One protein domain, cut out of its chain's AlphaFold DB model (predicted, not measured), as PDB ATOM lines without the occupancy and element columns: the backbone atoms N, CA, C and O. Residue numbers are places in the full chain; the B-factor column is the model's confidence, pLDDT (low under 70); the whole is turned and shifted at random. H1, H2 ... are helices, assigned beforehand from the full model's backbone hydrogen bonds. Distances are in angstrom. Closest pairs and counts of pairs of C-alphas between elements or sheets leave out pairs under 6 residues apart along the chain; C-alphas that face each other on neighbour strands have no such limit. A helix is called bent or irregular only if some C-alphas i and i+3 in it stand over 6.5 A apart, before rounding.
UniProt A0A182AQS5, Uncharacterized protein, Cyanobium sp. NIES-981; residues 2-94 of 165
ATOM      1  N   LEU A   2     288.862 202.481 277.245       87.56
ATOM      2  CA  LEU A   2     289.862 202.650 278.313       87.56
ATOM      3  C   LEU A   2     290.819 203.836 278.096       87.56
ATOM      4  O   LEU A   2     291.024 204.609 279.019       87.56
ATOM      5  N   ALA A   3     291.305 204.075 276.872       91.56
ATOM      6  CA  ALA A   3     292.175 205.228 276.583       91.56
ATOM      7  C   ALA A   3     291.541 206.588 276.958       91.56
ATOM      8  O   ALA A   3     292.210 207.475 277.487       91.56
ATOM      9  N   LEU A   4     290.226 206.739 276.742       94.19
ATOM     10  CA  LEU A   4     289.481 207.933 277.161       94.19
ATOM     11  C   LEU A   4     289.380 208.034 278.685       94.19
ATOM     12  O   LEU A   4     289.485 209.136 279.214       94.19
ATOM     13  N   LEU A   5     289.186 206.908 279.378       95.81
ATOM     14  CA  LEU A   5     289.159 206.862 280.839       95.81
ATOM     15  C   LEU A   5     290.512 207.294 281.412       95.81
ATOM     16  O   LEU A   5     290.541 208.209 282.226       95.81
ATOM     17  N   VAL A   6     291.616 206.724 280.919       96.75
ATOM     18  CA  VAL A   6     292.988 207.071 281.332       96.75
ATOM     19  C   VAL A   6     293.265 208.559 281.103       96.75
ATOM     20  O   VAL A   6     293.689 209.267 282.013       96.75
ATOM     21  N   THR A   7     292.935 209.073 279.914       95.88
ATOM     22  CA  THR A   7     293.161 210.489 279.577       95.88
ATOM     23  C   THR A   7     292.334 211.429 280.457       95.88
ATOM     24  O   THR A   7     292.839 212.447 280.924       95.88
ATOM     25  N   ARG A   8     291.050 211.123 280.690       97.06
ATOM     26  CA  ARG A   8     290.179 211.954 281.541       97.06
ATOM     27  C   ARG A   8     290.602 211.897 283.005       97.06
ATOM     28  O   ARG A   8     290.574 212.927 283.672       97.06
ATOM     29  N   TRP A   9     291.020 210.727 283.483       97.31
ATOM     30  CA  TRP A   9     291.560 210.553 284.826       97.31
ATOM     31  C   TRP A   9     292.792 211.433 285.055       97.31
ATOM     32  O   TRP A   9     292.802 212.210 286.007       97.31
ATOM     33  N   MET A  10     293.764 211.393 284.135       95.75
ATOM     34  CA  MET A  10     294.967 212.236 284.177       95.75
ATOM     35  C   MET A  10     294.635 213.734 284.130       95.75
ATOM     36  O   MET A  10     295.265 214.537 284.799       95.75
ATOM     37  N   ARG A  11     293.592 214.130 283.389       94.81
ATOM     38  CA  ARG A  11     293.101 215.522 283.336       94.81
ATOM     39  C   ARG A  11     292.355 215.976 284.598       94.81
ATOM     40  O   ARG A  11     291.700 217.013 284.563       94.81
ATOM     41  N   GLY A  12     292.368 215.201 285.681       95.44
ATOM     42  CA  GLY A  12     291.706 215.590 286.921       95.44
ATOM     43  C   GLY A  12     290.194 215.359 286.934       95.44
ATOM     44  O   GLY A  12     289.512 215.850 287.827       95.44
ATOM     45  N   PHE A  13     289.606 214.604 285.995       96.25
ATOM     46  CA  PHE A  13     288.153 214.396 286.041       96.25
ATOM     47  C   PHE A  13     287.781 213.631 287.324       96.25
ATOM     48  O   PHE A  13     288.471 212.668 287.686       96.25
ATOM     49  N   PRO A  14     286.723 214.039 288.049       94.81
ATOM     50  CA  PRO A  14     286.304 213.333 289.249       94.81
ATOM     51  C   PRO A  14     285.709 211.973 288.879       94.81
ATOM     52  O   PRO A  14     285.073 211.815 287.835       94.81
ATOM     53  N   LEU A  15     285.883 210.990 289.764       94.88
ATOM     54  CA  LEU A  15     285.386 209.626 289.566       94.88
ATOM     55  C   LEU A  15     283.872 209.595 289.300       94.88
ATOM     56  O   LEU A  15     283.421 208.875 288.415       94.88
ATOM     57  N   SER A  16     283.102 210.435 289.997       95.25
ATOM     58  CA  SER A  16     281.658 210.594 289.774       95.25
ATOM     59  C   SER A  16     281.324 210.984 288.332       95.25
ATOM     60  O   SER A  16     280.398 210.431 287.747       95.25
ATOM     61  N   ARG A  17     282.116 211.875 287.719       96.00
ATOM     62  CA  ARG A  17     281.954 212.262 286.313       96.00
ATOM     63  C   ARG A  17     282.303 211.119 285.367       96.00
ATOM     64  O   ARG A  17     281.568 210.887 284.418       96.00
ATOM     65  N   LEU A  18     283.382 210.378 285.631       96.69
ATOM     66  CA  LEU A  18     283.754 209.213 284.814       96.69
ATOM     67  C   LEU A  18     282.664 208.130 284.834       96.69
ATOM     68  O   LEU A  18     282.364 207.528 283.801       96.69
ATOM     69  N   ILE A  19     282.062 207.908 286.004       96.06
ATOM     70  CA  ILE A  19     280.924 207.005 286.193       96.06
ATOM     71  C   ILE A  19     279.716 207.503 285.395       96.06
ATOM     72  O   ILE A  19     279.148 206.736 284.619       96.06
ATOM     73  N   GLN A  20     279.347 208.780 285.541       95.50
ATOM     74  CA  GLN A  20     278.199 209.349 284.836       95.50
ATOM     75  C   GLN A  20     278.370 209.258 283.314       95.50
ATOM     76  O   GLN A  20     277.483 208.766 282.622       95.50
ATOM     77  N   ASP A  21     279.554 209.610 282.803       94.19
ATOM     78  CA  ASP A  21     279.884 209.515 281.379       94.19
ATOM     79  C   ASP A  21     279.703 208.079 280.841       94.19
ATOM     80  O   ASP A  21     279.266 207.878 279.702       94.19
ATOM     81  N   ARG A  22     280.054 207.060 281.644       93.00
ATOM     82  CA  ARG A  22     279.857 205.644 281.294       93.00
ATOM     83  C   ARG A  22     278.373 205.292 281.252       93.00
ATOM     84  O   ARG A  22     277.956 204.654 280.284       93.00
ATOM     85  N   ILE A  23     277.610 205.682 282.272       93.06
ATOM     86  CA  ILE A  23     276.170 205.407 282.367       93.06
ATOM     87  C   ILE A  23     275.452 206.020 281.163       93.06
ATOM     88  O   ILE A  23     274.759 205.308 280.436       93.06
ATOM     89  N   ASP A  24     275.696 207.300 280.885       92.12
ATOM     90  CA  ASP A  24     275.059 208.032 279.788       92.12
ATOM     91  C   ASP A  24     275.348 207.385 278.429       92.12
ATOM     92  O   ASP A  24     274.460 207.252 277.585       92.12
ATOM     93  N   TYR A  25     276.591 206.948 278.207       90.88
ATOM     94  CA  TYR A  25     276.983 206.274 276.971       90.88
ATOM     95  C   TYR A  25     276.259 204.934 276.772       90.88
ATOM     96  O   TYR A  25     275.843 204.621 275.653       90.88
ATOM     97  N   VAL A  26     276.107 204.132 277.830       89.00
ATOM     98  CA  VAL A  26     275.440 202.821 277.753       89.00
ATOM     99  C   VAL A  26     273.928 202.983 277.593       89.00
ATOM    100  O   VAL A  26     273.340 202.323 276.734       89.00
ATOM    101  N   MET A  27     273.321 203.908 278.342       87.50
ATOM    102  CA  MET A  27     271.888 204.206 278.263       87.50
ATOM    103  C   MET A  27     271.495 204.733 276.880       87.50
ATOM    104  O   MET A  27     270.515 204.269 276.302       87.50
ATOM    105  N   LYS A  28     272.313 205.606 276.271       89.19
ATOM    106  CA  LYS A  28     272.109 206.069 274.883       89.19
ATOM    107  C   LYS A  28     272.117 204.941 273.848       89.19
ATOM    108  O   LYS A  28     271.547 205.103 272.777       89.19
ATOM    109  N   LYS A  29     272.753 203.803 274.144       87.25
ATOM    110  CA  LYS A  29     272.775 202.621 273.268       87.25
ATOM    111  C   LYS A  29     271.610 201.653 273.505       87.25
ATOM    112  O   LYS A  29     271.628 200.564 272.939       87.25
ATOM    113  N   GLY A  30     270.625 202.022 274.330       76.94
ATOM    114  CA  GLY A  30     269.414 201.228 274.563       76.94
ATOM    115  C   GLY A  30     269.661 199.906 275.294       76.94
ATOM    116  O   GLY A  30     268.834 199.002 275.225       76.94
ATOM    117  N   LYS A  31     270.806 199.758 275.971       73.88
ATOM    118  CA  LYS A  31     271.113 198.553 276.746       73.88
ATOM    119  C   LYS A  31     270.526 198.684 278.146       73.88
ATOM    120  O   LYS A  31     270.873 199.619 278.862       73.88
ATOM    121  N   ALA A  32     269.704 197.716 278.555       68.50
ATOM    122  CA  ALA A  32     269.379 197.527 279.964       68.50
ATOM    123  C   ALA A  32     270.687 197.220 280.707       68.50
ATOM    124  O   ALA A  32     271.325 196.197 280.458       68.50
ATOM    125  N   ALA A  33     271.132 198.149 281.545       72.12
ATOM    126  CA  ALA A  33     272.395 198.037 282.254       72.12
ATOM    127  C   ALA A  33     272.186 198.330 283.735       72.12
ATOM    128  O   ALA A  33     271.615 199.357 284.103       72.12
ATOM    129  N   ASP A  34     272.677 197.424 284.576       88.81
ATOM    130  CA  ASP A  34     272.709 197.611 286.019       88.81
ATOM    131  C   ASP A  34     273.705 198.731 286.363       88.81
ATOM    132  O   ASP A  34     274.918 198.619 286.149       88.81
ATOM    133  N   VAL A  35     273.173 199.828 286.900       92.06
ATOM    134  CA  VAL A  35     273.946 201.006 287.300       92.06
ATOM    135  C   VAL A  35     274.983 200.666 288.370       92.06
ATOM    136  O   VAL A  35     276.111 201.151 288.297       92.06
ATOM    137  N   ALA A  36     274.655 199.796 289.324       93.81
ATOM    138  CA  ALA A  36     275.573 199.410 290.389       93.81
ATOM    139  C   ALA A  36     276.757 198.600 289.844       93.81
ATOM    140  O   ALA A  36     277.896 198.798 290.278       93.81
ATOM    141  N   VAL A  37     276.513 197.726 288.862       93.19
ATOM    142  CA  VAL A  37     277.589 197.023 288.145       93.19
ATOM    143  C   VAL A  37     278.472 198.028 287.408       93.19
ATOM    144  O   VAL A  37     279.687 197.984 287.576       93.19
ATOM    145  N   MET A  38     277.886 198.979 286.674       92.25
ATOM    146  CA  MET A  38     278.657 199.990 285.937       92.25
ATOM    147  C   MET A  38     279.544 200.843 286.846       92.25
ATOM    148  O   MET A  38     280.704 201.080 286.507       92.25
ATOM    149  N   ILE A  39     279.028 201.269 288.004       95.38
ATOM    150  CA  ILE A  39     279.802 202.007 289.010       95.38
ATOM    151  C   ILE A  39     281.038 201.199 289.418       95.38
ATOM    152  O   ILE A  39     282.160 201.687 289.283       95.38
ATOM    153  N   ARG A  40     280.847 199.946 289.857       96.12
ATOM    154  CA  ARG A  40     281.953 199.079 290.295       96.12
ATOM    155  C   ARG A  40     282.953 198.813 289.174       96.12
ATOM    156  O   ARG A  40     284.154 198.826 289.424       96.12
ATOM    157  N   THR A  41     282.479 198.625 287.942       95.62
ATOM    158  CA  THR A  41     283.349 198.446 286.775       95.62
ATOM    159  C   THR A  41     284.233 199.666 286.549       95.62
ATOM    160  O   THR A  41     285.440 199.503 286.430       95.62
ATOM    161  N   VAL A  42     283.677 200.882 286.538       96.81
ATOM    162  CA  VAL A  42     284.475 202.105 286.329       96.81
ATOM    163  C   VAL A  42     285.474 202.315 287.463       96.81
ATOM    164  O   VAL A  42     286.622 202.659 287.198       96.81
ATOM    165  N   MET A  43     285.073 202.076 288.715       96.69
ATOM    166  CA  MET A  43     285.989 202.144 289.858       96.69
ATOM    167  C   MET A  43     287.165 201.176 289.694       96.69
ATOM    168  O   MET A  43     288.315 201.575 289.867       96.69
ATOM    169  N   ASN A  44     286.885 199.932 289.301       97.69
ATOM    170  CA  ASN A  44     287.918 198.932 289.061       97.69
ATOM    171  C   ASN A  44     288.816 199.292 287.864       97.69
ATOM    172  O   ASN A  44     290.026 199.117 287.937       97.69
ATOM    173  N   GLU A  45     288.250 199.827 286.778       97.56
ATOM    174  CA  GLU A  45     289.017 200.300 285.617       97.56
ATOM    175  C   GLU A  45     289.954 201.460 285.990       97.56
ATOM    176  O   GLU A  45     291.089 201.502 285.525       97.56
ATOM    177  N   VAL A  46     289.517 202.397 286.836       97.31
ATOM    178  CA  VAL A  46     290.394 203.471 287.324       97.31
ATOM    179  C   VAL A  46     291.549 202.888 288.135       97.31
ATOM    180  O   VAL A  46     292.696 203.232 287.868       97.31
ATOM    181  N   GLU A  47     291.271 201.979 289.067       96.44
ATOM    182  CA  GLU A  47     292.308 201.421 289.936       96.44
ATOM    183  C   GLU A  47     293.306 200.539 289.170       96.44
ATOM    184  O   GLU A  47     294.511 200.760 289.233       96.44
ATOM    185  N   GLN A  48     292.816 199.567 288.400       97.50
ATOM    186  CA  GLN A  48     293.679 198.591 287.733       97.50
ATOM    187  C   GLN A  48     294.301 199.144 286.449       97.50
ATOM    188  O   GLN A  48     295.469 198.899 286.163       97.50
ATOM    189  N   ILE A  49     293.549 199.926 285.669       96.88
ATOM    190  CA  ILE A  49     294.036 200.396 284.370       96.88
ATOM    191  C   ILE A  49     294.687 201.763 284.509       96.88
ATOM    192  O   ILE A  49     295.857 201.920 284.171       96.88
ATOM    193  N   ALA A  50     293.944 202.763 284.991       96.81
ATOM    194  CA  ALA A  50     294.443 204.134 284.990       96.81
ATOM    195  C   ALA A  50     295.563 204.353 286.005       96.81
ATOM    196  O   ALA A  50     296.500 205.061 285.672       96.81
ATOM    197  N   ARG A  51     295.497 203.744 287.193       96.56
ATOM    198  CA  ARG A  51     296.493 203.946 288.258       96.56
ATOM    199  C   ARG A  51     297.614 202.906 288.273       96.56
ATOM    200  O   ARG A  51     298.616 203.148 288.935       96.56
ATOM    201  N   PHE A  52     297.490 201.798 287.534       95.38
ATOM    202  CA  PHE A  52     298.489 200.720 287.551       95.38
ATOM    203  C   PHE A  52     299.002 200.302 286.162       95.38
ATOM    204  O   PHE A  52     300.175 200.515 285.851       95.38
ATOM    205  N   GLU A  53     298.165 199.734 285.290       96.50
ATOM    206  CA  GLU A  53     298.646 199.211 283.999       96.50
ATOM    207  C   GLU A  53     299.140 200.307 283.045       96.50
ATOM    208  O   GLU A  53     300.214 200.174 282.452       96.50
ATOM    209  N   ALA A  54     298.375 201.393 282.905       96.44
ATOM    210  CA  ALA A  54     298.728 202.525 282.055       96.44
ATOM    211  C   ALA A  54     300.032 203.214 282.493       96.44
ATOM    212  O   ALA A  54     300.900 203.376 281.629       96.44
ATOM    213  N   PRO A  55     300.238 203.576 283.779       95.75
ATOM    214  CA  PRO A  55     301.501 204.163 284.206       95.75
ATOM    215  C   PRO A  55     302.671 203.210 283.989       95.75
ATOM    216  O   PRO A  55     303.697 203.642 283.482       95.75
ATOM    217  N   ARG A  56     302.519 201.905 284.256       95.00
ATOM    218  CA  ARG A  56     303.584 200.926 283.985       95.00
ATOM    219  C   ARG A  56     303.974 200.886 282.505       95.00
ATOM    220  O   ARG A  56     305.159 200.920 282.182       95.00
ATOM    221  N   GLY A  57     302.989 200.810 281.609       95.56
ATOM    222  CA  GLY A  57     303.237 200.767 280.166       95.56
ATOM    223  C   GLY A  57     303.869 202.056 279.639       95.56
ATOM    224  O   GLY A  57     304.820 202.007 278.861       95.56
ATOM    225  N   LEU A  58     303.380 203.210 280.096       95.31
ATOM    226  CA  LEU A  58     303.900 204.512 279.684       95.31
ATOM    227  C   LEU A  58     305.289 204.806 280.259       95.31
ATOM    228  O   LEU A  58     306.098 205.408 279.560       95.31
ATOM    229  N   SER A  59     305.599 204.344 281.472       93.94
ATOM    230  CA  SER A  59     306.958 204.419 282.021       93.94
ATOM    231  C   SER A  59     307.938 203.610 281.182       93.94
ATOM    232  O   SER A  59     308.965 204.141 280.783       93.94
ATOM    233  N   CYS A  60     307.579 202.375 280.813       95.50
ATOM    234  CA  CYS A  60     308.414 201.554 279.935       95.50
ATOM    235  C   CYS A  60     308.662 202.239 278.579       95.50
ATOM    236  O   CYS A  60     309.786 202.254 278.083       95.50
ATOM    237  N   TYR A  61     307.633 202.871 278.005       95.69
ATOM    238  CA  TYR A  61     307.804 203.696 276.809       95.69
ATOM    239  C   TYR A  61     308.771 204.870 277.040       95.69
ATOM    240  O   TYR A  61     309.633 205.114 276.200       95.69
ATOM    241  N   CYS A  62     308.665 205.573 278.172       95.38
ATOM    242  CA  CYS A  62     309.567 206.676 278.509       95.38
ATOM    243  C   CYS A  62     311.015 206.214 278.699       95.38
ATOM    244  O   CYS A  62     311.923 206.938 278.304       95.38
ATOM    245  N   ASP A  63     311.238 205.019 279.248       95.44
ATOM    246  CA  ASP A  63     312.575 204.442 279.411       95.44
ATOM    247  C   ASP A  63     313.225 204.161 278.050       95.44
ATOM    248  O   ASP A  63     314.367 204.556 277.804       95.44
ATOM    249  N   VAL A  64     312.473 203.552 277.125       97.31
ATOM    250  CA  VAL A  64     312.934 203.309 275.747       97.31
ATOM    251  C   VAL A  64     313.178 204.627 275.010       97.31
ATOM    252  O   VAL A  64     314.196 204.783 274.338       97.31
ATOM    253  N   LEU A  65     312.271 205.597 275.153       96.94
ATOM    254  CA  LEU A  65     312.403 206.909 274.524       96.94
ATOM    255  C   LEU A  65     313.622 207.669 275.060       96.94
ATOM    256  O   LEU A  65     314.354 208.261 274.275       96.94
ATOM    257  N   ARG A  66     313.874 207.617 276.372       96.81
ATOM    258  CA  ARG A  66     315.062 208.207 276.997       96.81
ATOM    259  C   ARG A  66     316.337 207.626 276.400       96.81
ATOM    260  O   ARG A  66     317.204 208.390 275.994       96.81
ATOM    261  N   GLN A  67     316.425 206.299 276.317       97.62
ATOM    262  CA  GLN A  67     317.578 205.623 275.724       97.62
ATOM    263  C   GLN A  67     317.792 206.063 274.269       97.62
ATOM    264  O   GLN A  67     318.896 206.455 273.900       97.62
ATOM    265  N   HIS A  68     316.724 206.078 273.470       98.00
ATOM    266  CA  HIS A  68     316.796 206.499 272.074       98.00
ATOM    267  C   HIS A  68     317.239 207.964 271.916       98.00
ATOM    268  O   HIS A  68     318.050 208.264 271.044       98.00
ATOM    269  N   LEU A  69     316.740 208.874 272.761       97.88
ATOM    270  CA  LEU A  69     317.119 210.290 272.736       97.88
ATOM    271  C   LEU A  69     318.606 210.495 273.044       97.88
ATOM    272  O   LEU A  69     319.247 211.294 272.366       97.88
ATOM    273  N   CYS A  70     319.164 209.742 273.996       97.12
ATOM    274  CA  CYS A  70     320.606 209.749 274.259       97.12
ATOM    275  C   CYS A  70     321.409 209.235 273.050       97.12
ATOM    276  O   CYS A  70     322.426 209.810 272.683       97.12
ATOM    277  N   GLU A  71     320.946 208.174 272.385       98.06
ATOM    278  CA  GLU A  71     321.646 207.593 271.227       98.06
ATOM    279  C   GLU A  71     321.736 208.548 270.028       98.06
ATOM    280  O   GLU A  71     322.703 208.492 269.268       98.06
ATOM    281  N   ILE A  72     320.750 209.434 269.859       98.19
ATOM    282  CA  ILE A  72     320.725 210.422 268.773       98.19
ATOM    283  C   ILE A  72     321.247 211.809 269.191       98.19
ATOM    284  O   ILE A  72     321.128 212.752 268.407       98.19
ATOM    285  N   GLY A  73     321.796 211.951 270.406       97.56
ATOM    286  CA  GLY A  73     322.327 213.218 270.931       97.56
ATOM    287  C   GLY A  73     321.263 214.301 271.146       97.56
ATOM    288  O   GLY A  73     321.493 215.472 270.839       97.56
ATOM    289  N   ARG A  74     320.059 213.901 271.576       97.19
ATOM    290  CA  ARG A  74     318.907 214.777 271.862       97.19
ATOM    291  C   ARG A  74     318.530 214.772 273.342       97.19
ATOM    292  O   ARG A  74     317.351 214.742 273.703       97.19
ATOM    293  N   GLU A  75     319.530 214.801 274.217       96.81
ATOM    294  CA  GLU A  75     319.327 214.857 275.665       96.81
ATOM    295  C   GLU A  75     318.572 216.123 276.106       96.81
ATOM    296  O   GLU A  75     317.906 216.107 277.139       96.81
ATOM    297  N   ASP A  76     318.587 217.183 275.287       95.81
ATOM    298  CA  ASP A  76     317.811 218.418 275.475       95.81
ATOM    299  C   ASP A  76     316.295 218.185 275.598       95.81
ATOM    300  O   ASP A  76     315.573 219.016 276.150       95.81
ATOM    301  N   LEU A  77     315.793 217.052 275.094       95.38
ATOM    302  CA  LEU A  77     314.380 216.685 275.169       95.38
ATOM    303  C   LEU A  77     314.018 215.879 276.423       95.38
ATOM    304  O   LEU A  77     312.831 215.684 276.689       95.38
ATOM    305  N   LEU A  78     314.995 215.406 277.202       93.50
ATOM    306  CA  LEU A  78     314.735 214.523 278.345       93.50
ATOM    307  C   LEU A  78     313.932 215.202 279.454       93.50
ATOM    308  O   LEU A  78     313.106 214.544 280.088       93.50
ATOM    309  N   ASP A  79     314.131 216.504 279.648       89.38
ATOM    310  CA  ASP A  79     313.421 217.296 280.657       89.38
ATOM    311  C   ASP A  79     311.946 217.535 280.293       89.38
ATOM    312  O   ASP A  79     311.138 217.895 281.146       89.38
ATOM    313  N   GLN A  80     311.571 217.301 279.032       89.56
ATOM    314  CA  GLN A  80     310.189 217.414 278.557       89.56
ATOM    315  C   GLN A  80     309.402 216.110 278.741       89.56
ATOM    316  O   GLN A  80     308.192 216.081 278.492       89.56
ATOM    317  N   LEU A  81     310.063 215.022 279.154       91.62
ATOM    318  CA  LEU A  81     309.392 213.746 279.365       91.62
ATOM    319  C   LEU A  81     308.454 213.836 280.579       91.62
ATOM    320  O   LEU A  81     308.897 214.138 281.689       91.62
ATOM    321  N   PRO A  82     307.155 213.551 280.405       88.38
ATOM    322  CA  PRO A  82     306.195 213.636 281.493       88.38
ATOM    323  C   PRO A  82     306.392 212.505 282.504       88.38
ATOM    324  O   PRO A  82     306.688 211.360 282.157       88.38
ATOM    325  N   LEU A  83     306.111 212.806 283.771       89.50
ATOM    326  CA  LEU A  83     306.101 211.838 284.870       89.50
ATOM    327  C   LEU A  83     304.792 211.032 284.867       89.50
ATOM    328  O   LEU A  83     303.986 211.120 285.794       89.50
ATOM    329  N   PHE A  84     304.544 210.275 283.789       93.38
ATOM    330  CA  PHE A  84     303.279 209.557 283.585       93.38
ATOM    331  C   PHE A  84     302.918 208.629 284.742       93.38
ATOM    332  O   PHE A  84     301.736 208.511 285.054       93.38
ATOM    333  N   ASN A  85     303.909 208.007 285.387       93.19
ATOM    334  CA  ASN A  85     303.696 207.195 286.581       93.19
ATOM    335  C   ASN A  85     302.949 207.976 287.669       93.19
ATOM    336  O   ASN A  85     301.851 207.584 288.058       93.19
ATOM    337  N   VAL A  86     303.501 209.113 288.092       94.88
ATOM    338  CA  VAL A  86     302.955 209.924 289.185       94.88
ATOM    339  C   VAL A  86     301.655 210.602 288.761       94.88
ATOM    340  O   VAL A  86     300.668 210.585 289.498       94.88
ATOM    341  N   PHE A  87     301.621 211.163 287.549       95.81
ATOM    342  CA  PHE A  87     300.434 211.820 286.999       95.81
ATOM    343  C   PHE A  87     299.225 210.891 286.968       95.81
ATOM    344  O   PHE A  87     298.133 211.262 287.400       95.81
ATOM    345  N   LEU A  88     299.404 209.657 286.506       96.75
ATOM    346  CA  LEU A  88     298.314 208.697 286.424       96.75
ATOM    347  C   LEU A  88     297.963 208.069 287.768       96.75
ATOM    348  O   LEU A  88     296.782 207.877 288.043       96.75
ATOM    349  N   GLU A  89     298.933 207.806 288.638       95.44
ATOM    350  CA  GLU A  89     298.653 207.280 289.977       95.44
ATOM    351  C   GLU A  89     297.786 208.248 290.801       95.44
ATOM    352  O   GLU A  89     296.839 207.834 291.483       95.44
ATOM    353  N   LEU A  90     298.066 209.548 290.685       96.19
ATOM    354  CA  LEU A  90     297.357 210.615 291.391       96.19
ATOM    355  C   LEU A  90     296.161 211.177 290.601       96.19
ATOM    356  O   LEU A  90     295.301 211.853 291.169       96.19
ATOM    357  N   GLY A  91     296.070 210.894 289.300       96.56
ATOM    358  CA  GLY A  91     295.029 211.418 288.415       96.56
ATOM    359  C   GLY A  91     295.103 212.934 288.245       96.56
ATOM    360  O   GLY A  91     294.080 213.605 288.397       96.56
ATOM    361  N   VAL A  92     296.308 213.438 287.988       96.69
ATOM    362  CA  VAL A  92     296.686 214.851 287.810       96.69
ATOM    363  C   VAL A  92     297.620 214.981 286.601       96.69
ATOM    364  O   VAL A  92     298.077 213.970 286.072       96.69
ATOM    365  N   ASN A  93     297.914 216.200 286.140       95.00
ATOM    366  CA  ASN A  93     298.751 216.415 284.951       95.00
ATOM    367  C   ASN A  93     299.780 217.548 285.077       95.00
ATOM    368  O   ASN A  93     300.382 217.923 284.074       95.00
ATOM    369  N   GLN A  94     299.975 218.098 286.275       95.25
ATOM    370  CA  GLN A  94     300.902 219.200 286.527       95.25
ATOM    371  C   GLN A  94     301.705 218.967 287.805       95.25
ATOM    372  O   GLN A  94     301.214 218.377 288.771       95.25
TER     373      GLN A  94
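Overview. This is residues 2 to 94 of the 165 residues of an uncharacterized protein of Cyanobium sp. NIES-981 (UniProt A0A182AQS5). A long, bent helix, H3, makes a loose rod, with the shorter H2, H1, H5 and H4 following one another along it. The printed part, all helix, has 93 residues with five named helices, H1 to H5 in order; radius of gyration of the C-alphas 16.8 A, spans 56 by 21 by 20 A.

Arrangement. H1, residues 2 to 10, and H2, residues 15 to 28, form a hairpin; closest C-alphas Leu 5 and Leu 18, 7.1 A. H3, residues 35 to 71, one helix by its hydrogen bonds, is bent, with C-alphas 51 and 54 6.7 A apart. Its arms, H3a, residues 35 to 51, and H3b, residues 54 to 71, stand at a shallow tilt of 25 degrees. H3a touches H2; closest C-alphas Ile 39 and Ile 19, 5.8 A. With residues 45 to 50 alone it touches H1; closest C-alphas Ala 50 and Val 6, 4.9 A. H4, residues 75 to 80, only just irregular with C-alphas 76 and 79 6.9 A apart, forms a hairpin with H3b; closest C-alphas Glu 75 and Leu 69, 5.9 A. H5, residues 84 to 90, touches H3b residues 54 to 59 alone; closest C-alphas Asn 85 and Pro 55, 4.4 A. Every O i to N i+4 pair is within hydrogen-bond range in H1, H2, H3b and H5, against 12 of 13 in H3a and 0 of 2 in H4, where 2 of 3 O i to N i+3 pairs are.

Along the chain. H1 begins at C-alpha 2 (289.862, 202.650, 278.313); H5 ends at C-alpha 90 (297.357, 210.615, 291.391). H3a is 22.8 A long, H3b 25.8 A.

Size, cuts and confidence. The farthest C-alphas, Ala 32 and Gly 73, are 56.0 A apart. The printed part has no cut and no long link; residue 32 alone is under pLDDT 70.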